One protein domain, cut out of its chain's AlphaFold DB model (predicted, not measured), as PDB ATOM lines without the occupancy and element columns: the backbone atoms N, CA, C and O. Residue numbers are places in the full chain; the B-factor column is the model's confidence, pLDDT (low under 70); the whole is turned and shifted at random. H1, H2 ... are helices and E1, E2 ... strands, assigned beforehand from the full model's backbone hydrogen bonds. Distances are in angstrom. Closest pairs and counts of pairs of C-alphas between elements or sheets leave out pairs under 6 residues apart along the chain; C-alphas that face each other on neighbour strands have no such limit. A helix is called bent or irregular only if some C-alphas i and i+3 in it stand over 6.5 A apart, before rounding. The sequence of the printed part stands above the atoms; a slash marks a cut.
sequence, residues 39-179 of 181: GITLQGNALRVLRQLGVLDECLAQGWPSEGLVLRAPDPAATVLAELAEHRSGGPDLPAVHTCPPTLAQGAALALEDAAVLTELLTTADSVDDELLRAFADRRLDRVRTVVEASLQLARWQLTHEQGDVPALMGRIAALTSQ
ATOM      1  N   GLY A  39     -87.695 -52.674  74.861       66.25
ATOM      2  CA  GLY A  39     -89.014 -52.309  75.381       66.25
ATOM      3  C   GLY A  39     -89.952 -53.511  75.314       66.25
ATOM      4  O   GLY A  39     -89.975 -54.211  74.301       66.25
ATOM      5  N   ILE A  40     -90.730 -53.750  76.371       72.69
ATOM      6  CA  ILE A  40     -91.725 -54.831  76.440       72.69
ATOM      7  C   ILE A  40     -93.092 -54.224  76.777       72.69
ATOM      8  O   ILE A  40     -93.204 -53.407  77.688       72.69
ATOM      9  N   THR A  41     -94.135 -54.662  76.069       75.75
ATOM     10  CA  THR A  41     -95.535 -54.404  76.437       75.75
ATOM     11  C   THR A  41     -95.909 -55.121  77.717       75.75
ATOM     12  O   THR A  41     -95.702 -56.332  77.809       75.75
ATOM     13  N   LEU A  42     -96.630 -54.448  78.610       77.88
ATOM     14  CA  LEU A  42     -97.386 -55.113  79.665       77.88
ATOM     15  C   LEU A  42     -98.874 -54.801  79.521       77.88
ATOM     16  O   LEU A  42     -99.274 -53.643  79.508       77.88
ATOM     17  N   GLN A  43     -99.683 -55.853  79.411       77.50
ATOM     18  CA  GLN A  43    -101.129 -55.736  79.264       77.50
ATOM     19  C   GLN A  43    -101.845 -55.737  80.613       77.50
ATOM     20  O   GLN A  43    -101.253 -55.993  81.658       77.50
ATOM     21  N   GLY A  44    -103.152 -55.480  80.596       81.56
ATOM     22  CA  GLY A  44    -103.956 -55.310  81.800       81.56
ATOM     23  C   GLY A  44    -103.866 -56.438  82.833       81.56
ATOM     24  O   GLY A  44    -103.886 -56.175  84.034       81.56
ATOM     25  N   ASN A  45    -103.711 -57.681  82.387       85.44
ATOM     26  CA  ASN A  45    -103.428 -58.811  83.264       85.44
ATOM     27  C   ASN A  45    -102.072 -58.705  83.979       85.44
ATOM     28  O   ASN A  45    -102.017 -58.875  85.195       85.44
ATOM     29  N   ALA A  46    -101.007 -58.354  83.260       87.56
ATOM     30  CA  ALA A  46     -99.700 -58.072  83.846       87.56
ATOM     31  C   ALA A  46     -99.770 -56.906  84.840       87.56
ATOM     32  O   ALA A  46     -99.245 -57.008  85.943       87.56
ATOM     33  N   LEU A  47    -100.463 -55.820  84.479       88.88
ATOM     34  CA  LEU A  47    -100.625 -54.648  85.347       88.88
ATOM     35  C   LEU A  47    -101.355 -54.992  86.654       88.88
ATOM     36  O   LEU A  47    -101.055 -54.426  87.704       88.88
ATOM     37  N   ARG A  48    -102.293 -55.945  86.615       89.62
ATOM     38  CA  ARG A  48    -102.981 -56.444  87.812       89.62
ATOM     39  C   ARG A  48    -102.017 -57.169  88.753       89.62
ATOM     40  O   ARG A  48    -102.064 -56.918  89.953       89.62
ATOM     41  N   VAL A  49    -101.116 -57.984  88.207       91.12
ATOM     42  CA  VAL A  49    -100.062 -58.648  88.988       91.12
ATOM     43  C   VAL A  49     -99.032 -57.635  89.493       91.12
ATOM     44  O   VAL A  49     -98.674 -57.677  90.662       91.12
ATOM     45  N   LEU A  50     -98.611 -56.659  88.682       90.75
ATOM     46  CA  LEU A  50     -97.710 -55.588  89.135       90.75
ATOM     47  C   LEU A  50     -98.303 -54.763  90.281       90.75
ATOM     48  O   LEU A  50     -97.566 -54.318  91.159       90.75
ATOM     49  N   ARG A  51     -99.630 -54.576  90.299       91.88
ATOM     50  CA  ARG A  51    -100.319 -53.959  91.438       91.88
ATOM     51  C   ARG A  51    -100.193 -54.818  92.688       91.88
ATOM     52  O   ARG A  51     -99.894 -54.281  93.744       91.88
ATOM     53  N   GLN A  52    -100.421 -56.124  92.563       92.94
ATOM     54  CA  GLN A  52    -100.277 -57.062  93.678       92.94
ATOM     55  C   GLN A  52     -98.840 -57.089  94.211       92.94
ATOM     56  O   GLN A  52     -98.637 -57.129  95.414       92.94
ATOM     57  N   LEU A  53     -97.851 -56.986  93.321       92.69
ATOM     58  CA  LEU A  53     -96.432 -56.880  93.665       92.69
ATOM     59  C   LEU A  53     -96.045 -55.532  94.304       92.69
ATOM     60  O   LEU A  53     -94.908 -55.379  94.737       92.69
ATOM     61  N   GLY A  54     -96.942 -54.539  94.321       92.81
ATOM     62  CA  GLY A  54     -96.684 -53.211  94.888       92.81
ATOM     63  C   GLY A  54     -95.815 -52.284  94.029       92.81
ATOM     64  O   GLY A  54     -95.494 -51.186  94.467       92.81
ATOM     65  N   VAL A  55     -95.462 -52.682  92.803       90.62
ATOM     66  CA  VAL A  55     -94.528 -51.940  91.924       90.62
ATOM     67  C   VAL A  55     -95.217 -51.233  90.753       90.62
ATOM     68  O   VAL A  55     -94.553 -50.652  89.893       90.62
ATOM     69  N   LEU A  56     -96.551 -51.294  90.675       89.06
ATOM     70  CA  LEU A  56     -97.302 -50.723  89.554       89.06
ATOM     71  C   LEU A  56     -97.047 -49.220  89.388       89.06
ATOM     72  O   LEU A  56     -96.787 -48.787  88.271       89.06
ATOM     73  N   ASP A  57     -97.104 -48.438  90.463       87.06
ATOM     74  CA  ASP A  57     -96.983 -46.977  90.374       87.06
ATOM     75  C   ASP A  57     -95.595 -46.551  89.873       87.06
ATOM     76  O   ASP A  57     -95.475 -45.661  89.031       87.06
ATOM     77  N   GLU A  58     -94.550 -47.249  90.314       82.88
ATOM     78  CA  GLU A  58     -93.175 -47.048  89.847       82.88
ATOM     79  C   GLU A  58     -93.038 -47.416  88.366       82.88
ATOM     80  O   GLU A  58     -92.445 -46.672  87.583       82.88
ATOM     81  N   CYS A  59     -93.655 -48.529  87.958       84.31
ATOM     82  CA  CYS A  59     -93.694 -48.961  86.565       84.31
ATOM     83  C   CYS A  59     -94.445 -47.958  85.674       84.31
ATOM     84  O   CYS A  59     -94.003 -47.682  84.561       84.31
ATOM     85  N   LEU A  60     -95.553 -47.383  86.150       82.81
ATOM     86  CA  LEU A  60     -96.312 -46.361  85.423       82.81
ATOM     87  C   LEU A  60     -95.547 -45.038  85.328       82.81
ATOM     88  O   LEU A  60     -95.604 -44.389  84.288       82.81
ATOM     89  N   ALA A  61     -94.805 -44.659  86.372       80.38
ATOM     90  CA  ALA A  61     -93.991 -43.446  86.380       80.38
ATOM     91  C   ALA A  61     -92.813 -43.497  85.388       80.38
ATOM     92  O   ALA A  61     -92.367 -42.454  84.915       80.38
ATOM     93  N   GLN A  62     -92.307 -44.696  85.086       78.81
ATOM     94  CA  GLN A  62     -91.207 -44.916  84.136       78.81
ATOM     95  C   GLN A  62     -91.685 -45.372  82.747       78.81
ATOM     96  O   GLN A  62     -90.919 -45.347  81.783       78.81
ATOM     97  N   GLY A  63     -92.933 -45.828  82.645       76.56
ATOM     98  CA  GLY A  63     -93.546 -46.314  81.416       76.56
ATOM     99  C   GLY A  63     -94.205 -45.211  80.588       76.56
ATOM    100  O   GLY A  63     -94.231 -44.038  80.953       76.56
ATOM    101  N   TRP A  64     -94.778 -45.611  79.452       77.06
ATOM    102  CA  TRP A  64     -95.546 -44.719  78.588       77.06
ATOM    103  C   TRP A  64     -96.922 -45.323  78.276       77.06
ATOM    104  O   TRP A  64     -96.982 -46.321  77.553       77.06
ATOM    105  N   PRO A  65     -98.030 -44.758  78.789       77.38
ATOM    106  CA  PRO A  65     -99.370 -45.259  78.493       77.38
ATOM    107  C   PRO A  65     -99.788 -44.938  77.047       77.38
ATOM    108  O   PRO A  65     -99.438 -43.888  76.511       77.38
ATOM    109  N   SER A  66    -100.562 -45.826  76.413       71.94
ATOM    110  CA  SER A  66    -101.083 -45.632  75.050       71.94
ATOM    111  C   SER A  66    -102.528 -46.115  74.943       71.94
ATOM    112  O   SER A  66    -102.853 -47.188  75.431       71.94
ATOM    113  N   GLU A  67    -103.402 -45.361  74.275       70.25
ATOM    114  CA  GLU A  67    -104.828 -45.716  74.137       70.25
ATOM    115  C   GLU A  67    -105.167 -46.459  72.832       70.25
ATOM    116  O   GLU A  67    -106.320 -46.821  72.588       70.25
ATOM    117  N   GLY A  68    -104.171 -46.713  71.982       71.69
ATOM    118  CA  GLY A  68    -104.376 -47.413  70.721       71.69
ATOM    119  C   GLY A  68    -103.079 -47.811  70.028       71.69
ATOM    120  O   GLY A  68    -101.994 -47.339  70.375       71.69
ATOM    121  N   LEU A  69    -103.226 -48.666  69.018       75.88
ATOM    122  CA  LEU A  69    -102.154 -49.103  68.128       75.88
ATOM    123  C   LEU A  69    -102.420 -48.579  66.716       75.88
ATOM    124  O   LEU A  69    -103.477 -48.835  66.136       75.88
ATOM    125  N   VAL A  70    -101.427 -47.903  66.142       79.00
ATOM    126  CA  VAL A  70    -101.443 -47.495  64.733       79.00
ATOM    127  C   VAL A  70    -100.421 -48.326  63.973       79.00
ATOM    128  O   VAL A  70     -99.215 -48.194  64.185       79.00
ATOM    129  N   LEU A  71    -100.900 -49.176  63.069       77.56
ATOM    130  CA  LEU A  71    -100.044 -49.906  62.142       77.56
ATOM    131  C   LEU A  71     -99.779 -49.027  60.925       77.56
ATOM    132  O   LEU A  71    -100.714 -48.541  60.287       77.56
ATOM    133  N   ARG A  72     -98.503 -48.835  60.592       83.00
ATOM    134  CA  ARG A  72     -98.073 -48.059  59.427       83.00
ATOM    135  C   ARG A  72     -97.276 -48.923  58.467       83.00
ATOM    136  O   ARG A  72     -96.499 -49.777  58.889       83.00
ATOM    137  N   ALA A  73     -97.473 -48.687  57.179       82.12
ATOM    138  CA  ALA A  73     -96.668 -49.292  56.137       82.12
ATOM    139  C   ALA A  73     -95.232 -48.747  56.198       82.12
ATOM    140  O   ALA A  73     -95.038 -47.570  56.514       82.12
ATOM    141  N   PRO A  74     -94.220 -49.561  55.851       86.44
ATOM    142  CA  PRO A  74     -92.825 -49.134  55.795       86.44
ATOM    143  C   PRO A  74     -92.518 -48.343  54.506       86.44
ATOM    144  O   PRO A  74     -91.458 -48.507  53.906       86.44
ATOM    145  N   ASP A  75     -93.461 -47.521  54.044       89.38
ATOM    146  CA  ASP A  75     -93.280 -46.614  52.912       89.38
ATOM    147  C   ASP A  75     -92.887 -45.204  53.404       89.38
ATOM    148  O   ASP A  75     -93.100 -44.879  54.576       89.38
ATOM    149  N   PRO A  76     -92.318 -44.336  52.546       93.94
ATOM    150  CA  PRO A  76     -91.889 -42.995  52.954       93.94
ATOM    151  C   PRO A  76     -93.008 -42.088  53.492       93.94
ATOM    152  O   PRO A  76     -92.715 -41.132  54.206       93.94
ATOM    153  N   ALA A  77     -94.269 -42.355  53.147       93.31
ATOM    154  CA  ALA A  77     -95.431 -41.628  53.653       93.31
ATOM    155  C   ALA A  77     -95.956 -42.203  54.981       93.31
ATOM    156  O   ALA A  77     -96.857 -41.617  55.584       93.31
ATOM    157  N   ALA A  78     -95.394 -43.326  55.448       88.75
ATOM    158  CA  ALA A  78     -95.811 -44.049  56.641       88.75
ATOM    159  C   ALA A  78     -97.332 -44.280  56.656       88.75
ATOM    160  O   ALA A  78     -98.003 -43.999  57.659       88.75
ATOM    161  N   THR A  79     -97.875 -44.732  55.520       90.00
ATOM    162  CA  THR A  79     -99.317 -44.891  55.293       90.00
ATOM    163  C   THR A  79     -99.966 -45.658  56.441       90.00
ATOM    164  O   THR A  79     -99.488 -46.725  56.824       90.00
ATOM    165  N   VAL A  80    -101.056 -45.128  57.002       88.44
ATOM    166  CA  VAL A  80    -101.814 -45.820  58.054       88.44
ATOM    167  C   VAL A  80    -102.513 -47.028  57.437       88.44
ATOM    168  O   VAL A  80    -103.355 -46.881  56.556       88.44
ATOM    169  N   LEU A  81    -102.143 -48.220  57.898       79.19
ATOM    170  CA  LEU A  81    -102.736 -49.488  57.480       79.19
ATOM    171  C   LEU A  81    -103.930 -49.862  58.354       79.19
ATOM    172  O   LEU A  81    -104.910 -50.409  57.857       79.19
ATOM    173  N   ALA A  82    -103.840 -49.584  59.655       75.50
ATOM    174  CA  ALA A  82    -104.912 -49.830  60.604       75.50
ATOM    175  C   ALA A  82    -104.763 -48.941  61.839       75.50
ATOM    176  O   ALA A  82    -103.647 -48.687  62.301       75.50
ATOM    177  N   GLU A  83    -105.901 -48.552  62.401       80.62
ATOM    178  CA  GLU A  83    -106.007 -47.982  63.739       80.62
ATOM    179  C   GLU A  83    -106.866 -48.917  64.582       80.62
ATOM    180  O   GLU A  83    -107.981 -49.280  64.204       80.62
ATOM    181  N   LEU A  84    -106.315 -49.350  65.709       72.25
ATOM    182  CA  LEU A  84    -106.955 -50.276  66.627       72.25
ATOM    183  C   LEU A  84    -107.144 -49.544  67.954       72.25
ATOM    184  O   LEU A  84    -106.167 -49.245  68.643       72.25
ATOM    185  N   ALA A  85    -108.400 -49.244  68.294       68.44
ATOM    186  CA  ALA A  85    -108.756 -48.757  69.621       68.44
ATOM    187  C   ALA A  85    -108.580 -49.900  70.628       68.44
ATOM    188  O   ALA A  85    -109.139 -50.985  70.433       68.44
ATOM    189  N   GLU A  86    -107.795 -49.683  71.683       62.81
ATOM    190  CA  GLU A  86    -107.525 -50.744  72.652       62.81
ATOM    191  C   GLU A  86    -108.612 -50.867  73.722       62.81
ATOM    192  O   GLU A  86    -109.210 -49.897  74.187       62.81
ATOM    193  N   HIS A  87    -108.849 -52.112  74.139       65.38
ATOM    194  CA  HIS A  87    -109.742 -52.443  75.240       65.38
ATOM    195  C   HIS A  87    -108.938 -52.490  76.545       65.38
ATOM    196  O   HIS A  87    -107.931 -53.195  76.618       65.38
ATOM    197  N   ARG A  88    -109.388 -51.787  77.596       69.81
ATOM    198  CA  ARG A  88    -108.744 -51.787  78.925       69.81
ATOM    199  C   ARG A  88    -108.944 -53.129  79.642       69.81
ATOM    200  O   ARG A  88    -109.711 -53.239  80.596       69.81
ATOM    201  N   SER A  89    -108.236 -54.161  79.192       67.44
ATOM    202  CA  SER A  89    -108.325 -55.530  79.723       67.44
ATOM    203  C   SER A  89    -107.950 -55.633  81.211       67.44
ATOM    204  O   SER A  89    -108.329 -56.579  81.894       67.44
ATOM    205  N   GLY A  90    -107.243 -54.643  81.760       65.31
ATOM    206  CA  GLY A  90    -106.863 -54.607  83.175       65.31
ATOM    207  C   GLY A  90    -108.009 -54.231  84.112       65.31
ATOM    208  O   GLY A  90    -107.944 -54.538  85.303       65.31
ATOM    209  N   GLY A  91    -109.066 -53.623  83.577       72.31
ATOM    210  CA  GLY A  91    -110.086 -52.900  84.329       72.31
ATOM    211  C   GLY A  91    -110.060 -51.401  83.996       72.31
ATOM    212  O   GLY A  91    -109.103 -50.927  83.381       72.31
ATOM    213  N   PRO A  92    -111.099 -50.643  84.387       72.81
ATOM    214  CA  PRO A  92    -111.258 -49.238  84.000       72.81
ATOM    215  C   PRO A  92    -110.127 -48.338  84.515       72.81
ATOM    216  O   PRO A  92    -109.764 -47.369  83.844       72.81
ATOM    217  N   ASP A  93    -109.538 -48.700  85.655       78.50
ATOM    218  CA  ASP A  93    -108.539 -47.903  86.378       78.50
ATOM    219  C   ASP A  93    -107.100 -48.195  85.929       78.50
ATOM    220  O   ASP A  93    -106.153 -47.593  86.433       78.50
ATOM    221  N   LEU A  94    -106.915 -49.152  85.012       70.12
ATOM    222  CA  LEU A  94    -105.616 -49.483  84.441       70.12
ATOM    223  C   LEU A  94    -105.490 -48.913  83.025       70.12
ATOM    224  O   LEU A  94    -106.412 -49.083  82.220       70.12
ATOM    225  N   PRO A  95    -104.362 -48.259  82.695       58.28
ATOM    226  CA  PRO A  95    -104.126 -47.792  81.340       58.28
ATOM    227  C   PRO A  95    -103.968 -48.978  80.379       58.28
ATOM    228  O   PRO A  95    -103.519 -50.058  80.763       58.28
ATOM    229  N   ALA A  96    -104.317 -48.757  79.114       51.59
ATOM    230  CA  ALA A  96    -103.824 -49.584  78.020       51.59
ATOM    231  C   ALA A  96    -102.337 -49.228  77.780       51.59
ATOM    232  O   ALA A  96    -101.951 -48.061  77.891       51.59
ATOM    233  N   VAL A  97    -101.461 -50.218  77.578       50.44
ATOM    234  CA  VAL A  97    -100.004 -50.005  77.420       50.44
ATOM    235  C   VAL A  97     -99.414 -51.070  76.476       50.44
ATOM    236  O   VAL A  97     -99.816 -52.229  76.574       50.44
ATOM    237  N   HIS A  98     -98.467 -50.697  75.581       39.78
ATOM    238  CA  HIS A  98     -97.903 -51.566  74.515       39.78
ATOM    239  C   HIS A  98     -96.452 -51.274  74.002       39.78
ATOM    240  O   HIS A  98     -95.924 -50.192  74.244       39.78
ATOM    241  N   THR A  99     -95.922 -52.212  73.185       29.53
ATOM    242  CA  THR A  99     -94.948 -52.297  72.054       29.53
ATOM    243  C   THR A  99     -94.903 -53.738  71.433       29.53
ATOM    244  O   THR A  99     -94.800 -54.745  72.135       29.53
ATOM    245  N   CYS A 100     -94.915 -53.864  70.092       31.06
ATOM    246  CA  CYS A 100     -94.889 -55.117  69.279       31.06
ATOM    247  C   CYS A 100     -93.635 -55.143  68.357       31.06
ATOM    248  O   CYS A 100     -93.224 -54.029  68.014       31.06
ATOM    249  N   PRO A 101     -93.026 -56.286  67.898       42.88
ATOM    250  CA  PRO A 101     -93.419 -57.732  67.898       42.88
ATOM    251  C   PRO A 101     -92.447 -58.698  68.661       42.88
ATOM    252  O   PRO A 101     -91.294 -58.321  68.864       42.88
ATOM    253  N   PRO A 102     -92.857 -59.928  69.107       48.75
ATOM    254  CA  PRO A 102     -93.412 -61.010  68.276       48.75
ATOM    255  C   PRO A 102     -94.901 -61.306  68.557       48.75
ATOM    256  O   PRO A 102     -95.310 -61.770  69.624       48.75
ATOM    257  N   THR A 103     -95.695 -60.966  67.543       53.31
ATOM    258  CA  THR A 103     -97.105 -61.265  67.226       53.31
ATOM    259  C   THR A 103     -98.240 -61.007  68.224       53.31
ATOM    260  O   THR A 103     -99.280 -60.554  67.759       53.31
ATOM    261  N   LEU A 104     -98.098 -61.196  69.542       58.59
ATOM    262  CA  LEU A 104     -99.168 -60.874  70.522       58.59
ATOM    263  C   LEU A 104     -98.714 -60.169  71.807       58.59
ATOM    264  O   LEU A 104     -99.558 -59.710  72.572       58.59
ATOM    265  N   ALA A 105     -97.405 -60.090  72.064       67.12
ATOM    266  CA  ALA A 105     -96.836 -59.413  73.237       67.12
ATOM    267  C   ALA A 105     -97.354 -59.916  74.609       67.12
ATOM    268  O   ALA A 105     -97.444 -59.163  75.573       67.12
ATOM    269  N   GLN A 106     -97.668 -61.211  74.706       73.81
ATOM    270  CA  GLN A 106     -98.237 -61.825  75.915       73.81
ATOM    271  C   GLN A 106     -97.231 -62.571  76.792       73.81
ATOM    272  O   GLN A 106     -97.576 -62.953  77.901       73.81
ATOM    273  N   GLY A 107     -96.001 -62.811  76.327       74.31
ATOM    274  CA  GLY A 107     -95.067 -63.706  77.024       74.31
ATOM    275  C   GLY A 107     -94.800 -63.292  78.475       74.31
ATOM    276  O   GLY A 107     -94.963 -64.097  79.387       74.31
ATOM    277  N   ALA A 108     -94.470 -62.017  78.701       77.31
ATOM    278  CA  ALA A 108     -94.247 -61.486  80.047       77.31
ATOM    279  C   ALA A 108     -95.540 -61.419  80.878       77.31
ATOM    280  O   ALA A 108     -95.518 -61.654  82.082       77.31
ATOM    281  N   ALA A 109     -96.674 -61.132  80.234       81.12
ATOM    282  CA  ALA A 109     -97.961 -61.040  80.906       81.12
ATOM    283  C   ALA A 109     -98.463 -62.404  81.403       81.12
ATOM    284  O   ALA A 109     -98.892 -62.519  82.549       81.12
ATOM    285  N   LEU A 110     -98.341 -63.449  80.579       85.62
ATOM    286  CA  LEU A 110     -98.664 -64.820  80.969       85.62
ATOM    287  C   LEU A 110     -97.739 -65.320  82.074       85.62
ATOM    288  O   LEU A 110     -98.230 -65.903  83.029       85.62
ATOM    289  N   ALA A 111     -96.443 -65.016  81.993       84.88
ATOM    290  CA  ALA A 111     -95.470 -65.373  83.021       84.88
ATOM    291  C   ALA A 111     -95.782 -64.743  84.394       84.88
ATOM    292  O   ALA A 111     -95.630 -65.393  85.427       84.88
ATOM    293  N   LEU A 112     -96.234 -63.485  84.413       87.25
ATOM    294  CA  LEU A 112     -96.676 -62.817  85.640       87.25
ATOM    295  C   LEU A 112     -97.941 -63.463  86.211       87.25
ATOM    296  O   LEU A 112     -98.018 -63.712  87.411       87.25
ATOM    297  N   GLU A 113     -98.924 -63.763  85.363       88.88
ATOM    298  CA  GLU A 113    -100.115 -64.475  85.822       88.88
ATOM    299  C   GLU A 113     -99.796 -65.906  86.301       88.88
ATOM    300  O   GLU A 113    -100.374 -66.349  87.289       88.88
ATOM    301  N   ASP A 114     -98.886 -66.626  85.634       90.06
ATOM    302  CA  ASP A 114     -98.431 -67.961  86.043       90.06
ATOM    303  C   ASP A 114     -97.837 -67.905  87.455       90.06
ATOM    304  O   ASP A 114     -98.184 -68.723  88.302       90.06
ATOM    305  N   ALA A 115     -96.989 -66.907  87.733       89.44
ATOM    306  CA  ALA A 115     -96.406 -66.699  89.056       89.44
ATOM    307  C   ALA A 115     -97.474 -66.432  90.130       89.44
ATOM    308  O   ALA A 115     -97.377 -66.967  91.238       89.44
ATOM    309  N   ALA A 116     -98.508 -65.652  89.800       91.12
ATOM    310  CA  ALA A 116     -99.618 -65.379  90.708       91.12
ATOM    311  C   ALA A 116    -100.446 -66.637  91.012       91.12
ATOM    312  O   ALA A 116    -100.639 -66.969  92.181       91.12
ATOM    313  N   VAL A 117    -100.862 -67.380  89.980       93.00
ATOM    314  CA  VAL A 117    -101.645 -68.619  90.142       93.00
ATOM    315  C   VAL A 117    -100.839 -69.696  90.867       93.00
ATOM    316  O   VAL A 117    -101.360 -70.377  91.747       93.00
ATOM    317  N   LEU A 118     -99.555 -69.848  90.538       91.69
ATOM    318  CA  LEU A 118     -98.693 -70.816  91.209       91.69
ATOM    319  C   LEU A 118     -98.525 -70.478  92.694       91.69
ATOM    320  O   LEU A 118     -98.586 -71.372  93.532       91.69
ATOM    321  N   THR A 119     -98.352 -69.197  93.030       92.62
ATOM    322  CA  THR A 119     -98.248 -68.760  94.430       92.62
ATOM    323  C   THR A 119     -99.531 -69.046  95.205       92.62
ATOM    324  O   THR A 119     -99.469 -69.564  96.317       92.62
ATOM    325  N   GLU A 120    -100.693 -68.764  94.614       94.12
ATOM    326  CA  GLU A 120    -101.997 -69.076  95.210       94.12
ATOM    327  C   GLU A 120    -102.110 -70.569  95.559       94.12
ATOM    328  O   GLU A 120    -102.444 -70.925  96.687       94.12
ATOM    329  N   LEU A 121    -101.756 -71.454  94.624       94.25
ATOM    330  CA  LEU A 121    -101.803 -72.901  94.848       94.25
ATOM    331  C   LEU A 121    -100.792 -73.357  95.908       94.25
ATOM    332  O   LEU A 121    -101.133 -74.127  96.801       94.25
ATOM    333  N   LEU A 122     -99.556 -72.855  95.851       93.31
ATOM    334  CA  LEU A 122     -98.494 -73.236  96.790       93.31
ATOM    335  C   LEU A 122     -98.751 -72.773  98.226       93.31
ATOM    336  O   LEU A 122     -98.249 -73.388  99.159       93.31
ATOM    337  N   THR A 123     -99.495 -71.685  98.409       92.94
ATOM    338  CA  THR A 123     -99.781 -71.112  99.736       92.94
ATOM    339  C   THR A 123    -101.061 -71.660 100.360       92.94
ATOM    340  O   THR A 123    -101.297 -71.448 101.547       92.94
ATOM    341  N   THR A 124    -101.875 -72.377  99.582       92.81
ATOM    342  CA  THR A 124    -103.144 -72.967 100.032       92.81
ATOM    343  C   THR A 124    -103.110 -74.490 100.134       92.81
ATOM    344  O   THR A 124    -103.957 -75.059 100.817       92.81
ATOM    345  N   ALA A 125    -102.151 -75.154  99.487       91.44
ATOM    346  CA  ALA A 125    -102.000 -76.602  99.542       91.44
ATOM    347  C   ALA A 125    -101.210 -77.078 100.771       91.44
ATOM    348  O   ALA A 125    -100.254 -76.437 101.208       91.44
ATOM    349  N   ASP A 126    -101.559 -78.264 101.272       89.00
ATOM    350  CA  ASP A 126    -100.847 -78.926 102.375       89.00
ATOM    351  C   ASP A 126     -99.525 -79.582 101.922       89.00
ATOM    352  O   ASP A 126     -98.601 -79.766 102.720       89.00
ATOM    353  N   SER A 127     -99.424 -79.942 100.638       90.19
ATOM    354  CA  SER A 127     -98.260 -80.589 100.027       90.19
ATOM    355  C   SER A 127     -98.005 -80.099  98.603       90.19
ATOM    356  O   SER A 127     -98.916 -79.715  97.874       90.19
ATOM    357  N   VAL A 128     -96.733 -80.144  98.192       91.12
ATOM    358  CA  VAL A 128     -96.322 -79.926  96.800       91.12
ATOM    359  C   VAL A 128     -96.156 -81.287  96.138       91.12
ATOM    360  O   VAL A 128     -95.148 -81.965  96.340       91.12
ATOM    361  N   ASP A 129     -97.162 -81.692  95.372       92.94
ATOM    362  CA  ASP A 129     -97.235 -82.988  94.703       92.94
ATOM    363  C   ASP A 129     -97.760 -82.856  93.263       92.94
ATOM    364  O   ASP A 129     -98.010 -81.762  92.747       92.94
ATOM    365  N   ASP A 130     -97.902 -83.994  92.583       92.25
ATOM    366  CA  ASP A 130     -98.393 -84.035  91.209       92.25
ATOM    367  C   ASP A 130     -99.828 -83.498  91.068       92.25
ATOM    368  O   ASP A 130    -100.219 -83.101  89.972       92.25
ATOM    369  N   GLU A 131    -100.646 -83.533  92.122       93.56
ATOM    370  CA  GLU A 131    -102.013 -83.013  92.075       93.56
ATOM    371  C   GLU A 131    -102.004 -81.486  92.025       93.56
ATOM    372  O   GLU A 131    -102.667 -80.908  91.163       93.56
ATOM    373  N   LEU A 132    -101.158 -80.839  92.831       93.50
ATOM    374  CA  LEU A 132    -100.934 -79.394  92.752       93.50
ATOM    375  C   LEU A 132    -100.451 -78.973  91.360       93.50
ATOM    376  O   LEU A 132    -100.963 -78.013  90.779       93.50
ATOM    377  N   LEU A 133     -99.487 -79.707  90.794       89.94
ATOM    378  CA  LEU A 133     -98.969 -79.416  89.455       89.94
ATOM    379  C   LEU A 133    -100.036 -79.604  88.367       89.94
ATOM    380  O   LEU A 133    -100.074 -78.822  87.414       89.94
ATOM    381  N   ARG A 134    -100.923 -80.598  88.509       92.44
ATOM    382  CA  ARG A 134    -102.083 -80.766  87.618       92.44
ATOM    383  C   ARG A 134    -103.074 -79.622  87.773       92.44
ATOM    384  O   ARG A 134    -103.466 -79.062  86.762       92.44
ATOM    385  N   ALA A 135    -103.398 -79.205  88.995       93.00
ATOM    386  CA  ALA A 135    -104.290 -78.069  89.235       93.00
ATOM    387  C   ALA A 135    -103.745 -76.766  88.622       93.00
ATOM    388  O   ALA A 135    -104.491 -75.992  88.018       93.00
ATOM    389  N   PHE A 136    -102.428 -76.546  88.715       92.50
ATOM    390  CA  PHE A 136    -101.761 -75.446  88.021       92.50
ATOM    391  C   PHE A 136    -101.905 -75.570  86.500       92.50
ATOM    392  O   PHE A 136    -102.321 -74.618  85.836       92.50
ATOM    393  N   ALA A 137    -101.597 -76.742  85.937       89.56
ATOM    394  CA  ALA A 137    -101.714 -76.982  84.503       89.56
ATOM    395  C   ALA A 137    -103.157 -76.801  84.002       89.56
ATOM    396  O   ALA A 137    -103.357 -76.130  82.993       89.56
ATOM    397  N   ASP A 138    -104.154 -77.306  84.724       92.88
ATOM    398  CA  ASP A 138    -105.570 -77.214  84.361       92.88
ATOM    399  C   ASP A 138    -106.058 -75.758  84.327       92.88
ATOM    400  O   ASP A 138    -106.800 -75.374  83.422       92.88
ATOM    401  N   ARG A 139    -105.587 -74.901  85.247       92.12
ATOM    402  CA  ARG A 139    -105.909 -73.459  85.228       92.12
ATOM    403  C   ARG A 139    -105.222 -72.699  84.095       92.12
ATOM    404  O   ARG A 139    -105.749 -71.700  83.607       92.12
ATOM    405  N   ARG A 140    -104.016 -73.115  83.701       93.19
ATOM    406  CA  ARG A 140    -103.123 -72.279  82.878       93.19
ATOM    407  C   ARG A 140    -102.988 -72.738  81.436       93.19
ATOM    408  O   ARG A 140    -102.900 -71.895  80.543       93.19
ATOM    409  N   LEU A 141    -102.984 -74.044  81.185       88.62
ATOM    410  CA  LEU A 141    -102.576 -74.617  79.904       88.62
ATOM    411  C   LEU A 141    -103.472 -74.158  78.756       88.62
ATOM    412  O   LEU A 141    -102.956 -73.714  77.733       88.62
ATOM    413  N   ASP A 142    -104.793 -74.195  78.926       90.06
ATOM    414  CA  ASP A 142    -105.736 -73.775  77.882       90.06
ATOM    415  C   ASP A 142    -105.598 -72.294  77.539       90.06
ATOM    416  O   ASP A 142    -105.602 -71.911  76.363       90.06
ATOM    417  N   ARG A 143    -105.404 -71.459  78.559       91.75
ATOM    418  CA  ARG A 143    -105.209 -70.017  78.407       91.75
ATOM    419  C   ARG A 143    -103.912 -69.708  77.664       91.75
ATOM    420  O   ARG A 143    -103.934 -68.986  76.667       91.75
ATOM    421  N   VAL A 144    -102.799 -70.286  78.115       83.88
ATOM    422  CA  VAL A 144    -101.480 -70.113  77.489       83.88
ATOM    423  C   VAL A 144    -101.505 -70.636  76.055       83.88
ATOM    424  O   VAL A 144    -101.083 -69.932  75.137       83.88
ATOM    425  N   ARG A 145    -102.066 -71.830  75.835       86.06
ATOM    426  CA  ARG A 145    -102.202 -72.442  74.510       86.06
ATOM    427  C   ARG A 145    -102.990 -71.553  73.558       86.06
ATOM    428  O   ARG A 145    -102.503 -71.286  72.466       86.06
ATOM    429  N   THR A 146    -104.140 -71.035  73.984       89.69
ATOM    430  CA  THR A 146    -104.981 -70.156  73.152       89.69
ATOM    431  C   THR A 146    -104.204 -68.927  72.673       89.69
ATOM    432  O   THR A 146    -104.252 -68.563  71.498       89.69
ATOM    433  N   VAL A 147    -103.438 -68.304  73.570       85.44
ATOM    434  CA  VAL A 147    -102.590 -67.157  73.232       85.44
ATOM    435  C   VAL A 147    -101.453 -67.554  72.287       85.44
ATOM    436  O   VAL A 147    -101.206 -66.864  71.299       85.44
ATOM    437  N   VAL A 148    -100.762 -68.664  72.548       79.06
ATOM    438  CA  VAL A 148     -99.666 -69.144  71.690       79.06
ATOM    439  C   VAL A 148    -100.173 -69.469  70.285       79.06
ATOM    440  O   VAL A 148     -99.580 -69.032  69.300       79.06
ATOM    441  N   GLU A 149    -101.294 -70.177  70.172       85.62
ATOM    442  CA  GLU A 149    -101.902 -70.546  68.894       85.62
ATOM    443  C   GLU A 149    -102.329 -69.320  68.084       85.62
ATOM    444  O   GLU A 149    -102.049 -69.251  66.884       85.62
ATOM    445  N   ALA A 150    -102.925 -68.319  68.736       86.38
ATOM    446  CA  ALA A 150    -103.266 -67.050  68.103       86.38
ATOM    447  C   ALA A 150    -102.016 -66.282  67.638       86.38
ATOM    448  O   ALA A 150    -101.997 -65.743  66.531       86.38
ATOM    449  N   SER A 151    -100.944 -66.287  68.437       78.25
ATOM    450  CA  SER A 151     -99.664 -65.666  68.072       78.25
ATOM    451  C   SER A 151     -99.077 -66.316  66.818       78.25
ATOM    452  O   SER A 151     -98.706 -65.629  65.866       78.25
ATOM    453  N   LEU A 152     -99.069 -67.651  66.775       79.50
ATOM    454  CA  LEU A 152     -98.613 -68.419  65.618       79.50
ATOM    455  C   LEU A 152     -99.507 -68.201  64.392       79.50
ATOM    456  O   LEU A 152     -99.008 -68.166  63.270       79.50
ATOM    457  N   GLN A 153    -100.820 -68.045  64.577       83.94
ATOM    458  CA  GLN A 153    -101.743 -67.728  63.488       83.94
ATOM    459  C   GLN A 153    -101.432 -66.366  62.856       83.94
ATOM    460  O   GLN A 153    -101.339 -66.285  61.634       83.94
ATOM    461  N   LEU A 154    -101.187 -65.337  63.669       79.50
ATOM    462  CA  LEU A 154    -100.777 -64.016  63.183       79.50
ATOM    463  C   LEU A 154     -99.438 -64.066  62.455       79.50
ATOM    464  O   LEU A 154     -99.314 -63.492  61.375       79.50
ATOM    465  N   ALA A 155     -98.465 -64.790  63.014       71.31
ATOM    466  CA  ALA A 155     -97.160 -64.969  62.384       71.31
ATOM    467  C   ALA A 155     -97.305 -65.623  61.009       71.31
ATOM    468  O   ALA A 155     -96.704 -65.170  60.038       71.31
ATOM    469  N   ARG A 156     -98.142 -66.666  60.913       80.06
ATOM    470  CA  ARG A 156     -98.436 -67.336  59.644       80.06
ATOM    471  C   ARG A 156     -99.037 -66.370  58.634       80.06
ATOM    472  O   ARG A 156     -98.454 -66.240  57.570       80.06
ATOM    473  N   TRP A 157    -100.110 -65.658  58.979       84.12
ATOM    474  CA  TRP A 157    -100.750 -64.699  58.072       84.12
ATOM    475  C   TRP A 157     -99.786 -63.618  57.569       84.12
ATOM    476  O   TRP A 157     -99.794 -63.290  56.385       84.12
ATOM    477  N   GLN A 158     -98.906 -63.115  58.438       74.25
ATOM    478  CA  GLN A 158     -97.873 -62.147  58.057       74.25
ATOM    479  C   GLN A 158     -96.836 -62.747  57.099       74.25
ATOM    480  O   GLN A 158     -96.489 -62.120  56.102       74.25
ATOM    481  N   LEU A 159     -96.351 -63.963  57.371       72.81
ATOM    482  CA  LEU A 159     -95.344 -64.631  56.542       72.81
ATOM    483  C   LEU A 159     -95.905 -65.059  55.178       72.81
ATOM    484  O   LEU A 159     -95.237 -64.905  54.156       72.81
ATOM    485  N   THR A 160     -97.132 -65.580  55.146       86.19
ATOM    486  CA  THR A 160     -97.785 -66.072  53.923       86.19
ATOM    487  C   THR A 160     -98.522 -64.983  53.152       86.19
ATOM    488  O   THR A 160     -99.017 -65.259  52.062       86.19
ATOM    489  N   HIS A 161     -98.567 -63.753  53.680       80.75
ATOM    490  CA  HIS A 161     -99.346 -62.638  53.130       80.75
ATOM    491  C   HIS A 161    -100.832 -62.998  52.940       80.75
ATOM    492  O   HIS A 161    -101.504 -62.512  52.029       80.75
ATOM    493  N   GLU A 162    -101.347 -63.880  53.796       86.12
ATOM    494  CA  GLU A 162    -102.745 -64.293  53.799       86.12
ATOM    495  C   GLU A 162    -103.600 -63.226  54.489       86.12
ATOM    496  O   GLU A 162    -103.249 -62.718  55.558       86.12
ATOM    497  N   GLN A 163    -104.749 -62.894  53.896       80.06
ATOM    498  CA  GLN A 163    -105.718 -62.014  54.543       80.06
ATOM    499  C   GLN A 163    -106.510 -62.780  55.605       80.06
ATOM    500  O   GLN A 163    -107.508 -63.435  55.308       80.06
ATOM    501  N   GLY A 164    -106.049 -62.679  56.849       84.00
ATOM    502  CA  GLY A 164    -106.771 -63.138  58.029       84.00
ATOM    503  C   GLY A 164    -107.568 -62.034  58.724       84.00
ATOM    504  O   GLY A 164    -107.251 -60.849  58.616       84.00
ATOM    505  N   ASP A 165    -108.572 -62.433  59.506       88.50
ATOM    506  CA  ASP A 165    -109.330 -61.524  60.376       88.50
ATOM    507  C   ASP A 165    -108.542 -61.223  61.665       88.50
ATOM    508  O   ASP A 165    -108.766 -61.799  62.737       88.50
ATOM    509  N   VAL A 166    -107.552 -60.336  61.528       81.94
ATOM    510  CA  VAL A 166    -106.708 -59.859  62.631       81.94
ATOM    511  C   VAL A 166    -107.538 -59.187  63.734       81.94
ATOM    512  O   VAL A 166    -107.331 -59.549  64.897       81.94
ATOM    513  N   PRO A 167    -108.491 -58.275  63.438       79.69
ATOM    514  CA  PRO A 167    -109.305 -57.645  64.477       79.69
ATOM    515  C   PRO A 167    -110.087 -58.649  65.329       79.69
ATOM    516  O   PRO A 167    -110.048 -58.559  66.558       79.69
ATOM    517  N   ALA A 168    -110.748 -59.640  64.721       84.50
ATOM    518  CA  ALA A 168    -111.511 -60.625  65.485       84.50
ATOM    519  C   ALA A 168    -110.613 -61.528  66.338       84.50
ATOM    520  O   ALA A 168    -110.973 -61.873  67.466       84.50
ATOM    521  N   LEU A 169    -109.443 -61.923  65.822       84.50
ATOM    522  CA  LEU A 169    -108.477 -62.718  66.580       84.50
ATOM    523  C   LEU A 169    -107.948 -61.947  67.797       84.50
ATOM    524  O   LEU A 169    -107.969 -62.477  68.908       84.50
ATOM    525  N   MET A 170    -107.553 -60.687  67.600       81.25
ATOM    526  CA  MET A 170    -107.101 -59.804  68.680       81.25
ATOM    527  C   MET A 170    -108.197 -59.568  69.719       81.25
ATOM    528  O   MET A 170    -107.936 -59.675  70.916       81.25
ATOM    529  N   GLY A 171    -109.434 -59.328  69.275       82.06
ATOM    530  CA  GLY A 171    -110.583 -59.134  70.158       82.06
ATOM    531  C   GLY A 171    -110.851 -60.338  71.063       82.06
ATOM    532  O   GLY A 171    -111.102 -60.164  72.255       82.06
ATOM    533  N   ARG A 172    -110.725 -61.569  70.542       87.94
ATOM    534  CA  ARG A 172    -110.858 -62.790  71.359       87.94
ATOM    535  C   ARG A 172    -109.762 -62.909  72.414       87.94
ATOM    536  O   ARG A 172    -110.065 -63.249  73.554       87.94
ATOM    537  N   ILE A 173    -108.511 -62.620  72.051       87.31
ATOM    538  CA  ILE A 173    -107.393 -62.664  73.001       87.31
ATOM    539  C   ILE A 173    -107.557 -61.598  74.082       87.31
ATOM    540  O   ILE A 173    -107.418 -61.919  75.257       87.31
ATOM    541  N   ALA A 174    -107.929 -60.372  73.713       81.25
ATOM    542  CA  ALA A 174    -108.197 -59.305  74.673       81.25
ATOM    543  C   ALA A 174    -109.348 -59.659  75.631       81.25
ATOM    544  O   ALA A 174    -109.253 -59.408  76.832       81.25
ATOM    545  N   ALA A 175    -110.418 -60.283  75.124       85.44
ATOM    546  CA  ALA A 175    -111.525 -60.749  75.954       85.44
ATOM    547  C   ALA A 175    -111.071 -61.831  76.946       85.44
ATOM    548  O   ALA A 175    -111.356 -61.720  78.138       85.44
ATOM    549  N   LEU A 176    -110.312 -62.830  76.485       89.25
ATOM    550  CA  LEU A 176    -109.743 -63.872  77.342       89.25
ATOM    551  C   LEU A 176    -108.855 -63.266  78.439       89.25
ATOM    552  O   LEU A 176    -109.025 -63.592  79.614       89.25
ATOM    553  N   THR A 177    -107.926 -62.373  78.078       85.00
ATOM    554  CA  THR A 177    -106.956 -61.812  79.031       85.00
ATOM    555  C   THR A 177    -107.527 -60.746  79.958       85.00
ATOM    556  O   THR A 177    -106.918 -60.422  80.979       85.00
ATOM    557  N   SER A 178    -108.726 -60.244  79.657       81.50
ATOM    558  CA  SER A 178    -109.441 -59.336  80.552       81.50
ATOM    559  C   SER A 178    -109.920 -60.011  81.839       81.50
ATOM    560  O   SER A 178    -110.000 -59.364  82.887       81.50
ATOM    561  N   GLN A 179    -110.176 -61.319  81.779       83.56
ATOM    562  CA  GLN A 179    -110.600 -62.112  82.925       83.56
ATOM    563  C   GLN A 179    -109.377 -62.624  83.707       83.56
ATOM    564  O   GLN A 179    -108.385 -63.022  83.080       83.56
TER     565      GLN A 179
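Overview. This is residues 39 to 179 of the 181 residues of the protein "FAD_binding_3 domain-containing protein" of Frankia asymbiotica (UniProt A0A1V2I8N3). A long bent helix, H4, has a helix folded back on each of its arms, H3 on H4a and H5 on H4b; H1 packs on H3, with H2 at H1's corner, and a two-stranded hairpin of E1 and E2 reaches to one end of the long axis. The printed part has 141 residues, with five named helices and two named strands in the order H1, H2, E1, E2, H3, H4, H5, and its class is mostly helix. The sheet has the order E1, E2 and is antiparallel. The whole is elongated, spanning 61 by 37 by 23 A, and only just compact, close to loose, with a radius of gyration of the C-alphas of 17.1 A.

Arrangement. H1, residues 44 to 52, is the hub and touches three other helices. It touches H2, residues 56 to 62, only at the corner, and only just, with 3 pairs of C-alphas within 8 A; the closest are those of Leu 50 and Leu 56, 4.9 A apart. The strands E1, residues 68 to 72, and E2, residues 80 to 85, form an antiparallel hairpin, with N 69 and O 84 at 3.0 A and N 81 and O 71 at 2.8 A, within hydrogen-bond range. H3, residues 107 to 124, touches H1 with residues 108 to 116 alone, at a steep tilt of 45 degrees, the same way; the closest C-alphas, of Ala 46 and Ala 109, are 4.5 A apart. H4, residues 130 to 160, was assigned as one helix by its hydrogen bonds but is bent: C-alphas 139 and 142 are 7.4 A apart, and its arms, H4a, residues 130 to 139, and H4b, residues 142 to 160, stand at a steep tilt of 52 degrees. H3 and H4a form a helical hairpin and touch through residues 117 to 122 of H3, with the C-alphas of Leu 118 and Phe 136 closest at 6.4 A. H5, residues 166 to 178, forms a helical hairpin with H4b at a shallow tilt of 20 degrees, opposite ways; the closest C-alphas, of Val 147 and Ile 173, are 6.6 A apart. H1 and H5 touch only at their ends, with the C-alphas of Asn 45 and Thr 177 closest at 6.3 A. E1 and H5 are apart. In H1, H2, H3, H4a, H4b and H5 every O i to N i+4 pair is within hydrogen-bond range.

Along the chain. H1 begins at C-alpha 44, (-103.956, -55.310, 81.800), and is 12.6 A long; H2 is 10.0 A, E1 12.9 A and E2 13.8 A. H3 is 26.1 A long, H4a 14.3 A, H4b 26.4 A and H5 18.1 A. H5 ends at C-alpha 178, (-109.441, -59.336, 80.552).

Size, cuts and confidence. The two C-alphas farthest apart, of Pro 76 and Asp 126, are 61.8 A apart. The printed part has no cut. The link from E2 to H3, residues 86 to 106, is long, and residues 125 to 131 stand free. The mean pLDDT of the printed part is 81.0, and residue 39, residues 85 to 90 and residues 95 to 105 are under 70.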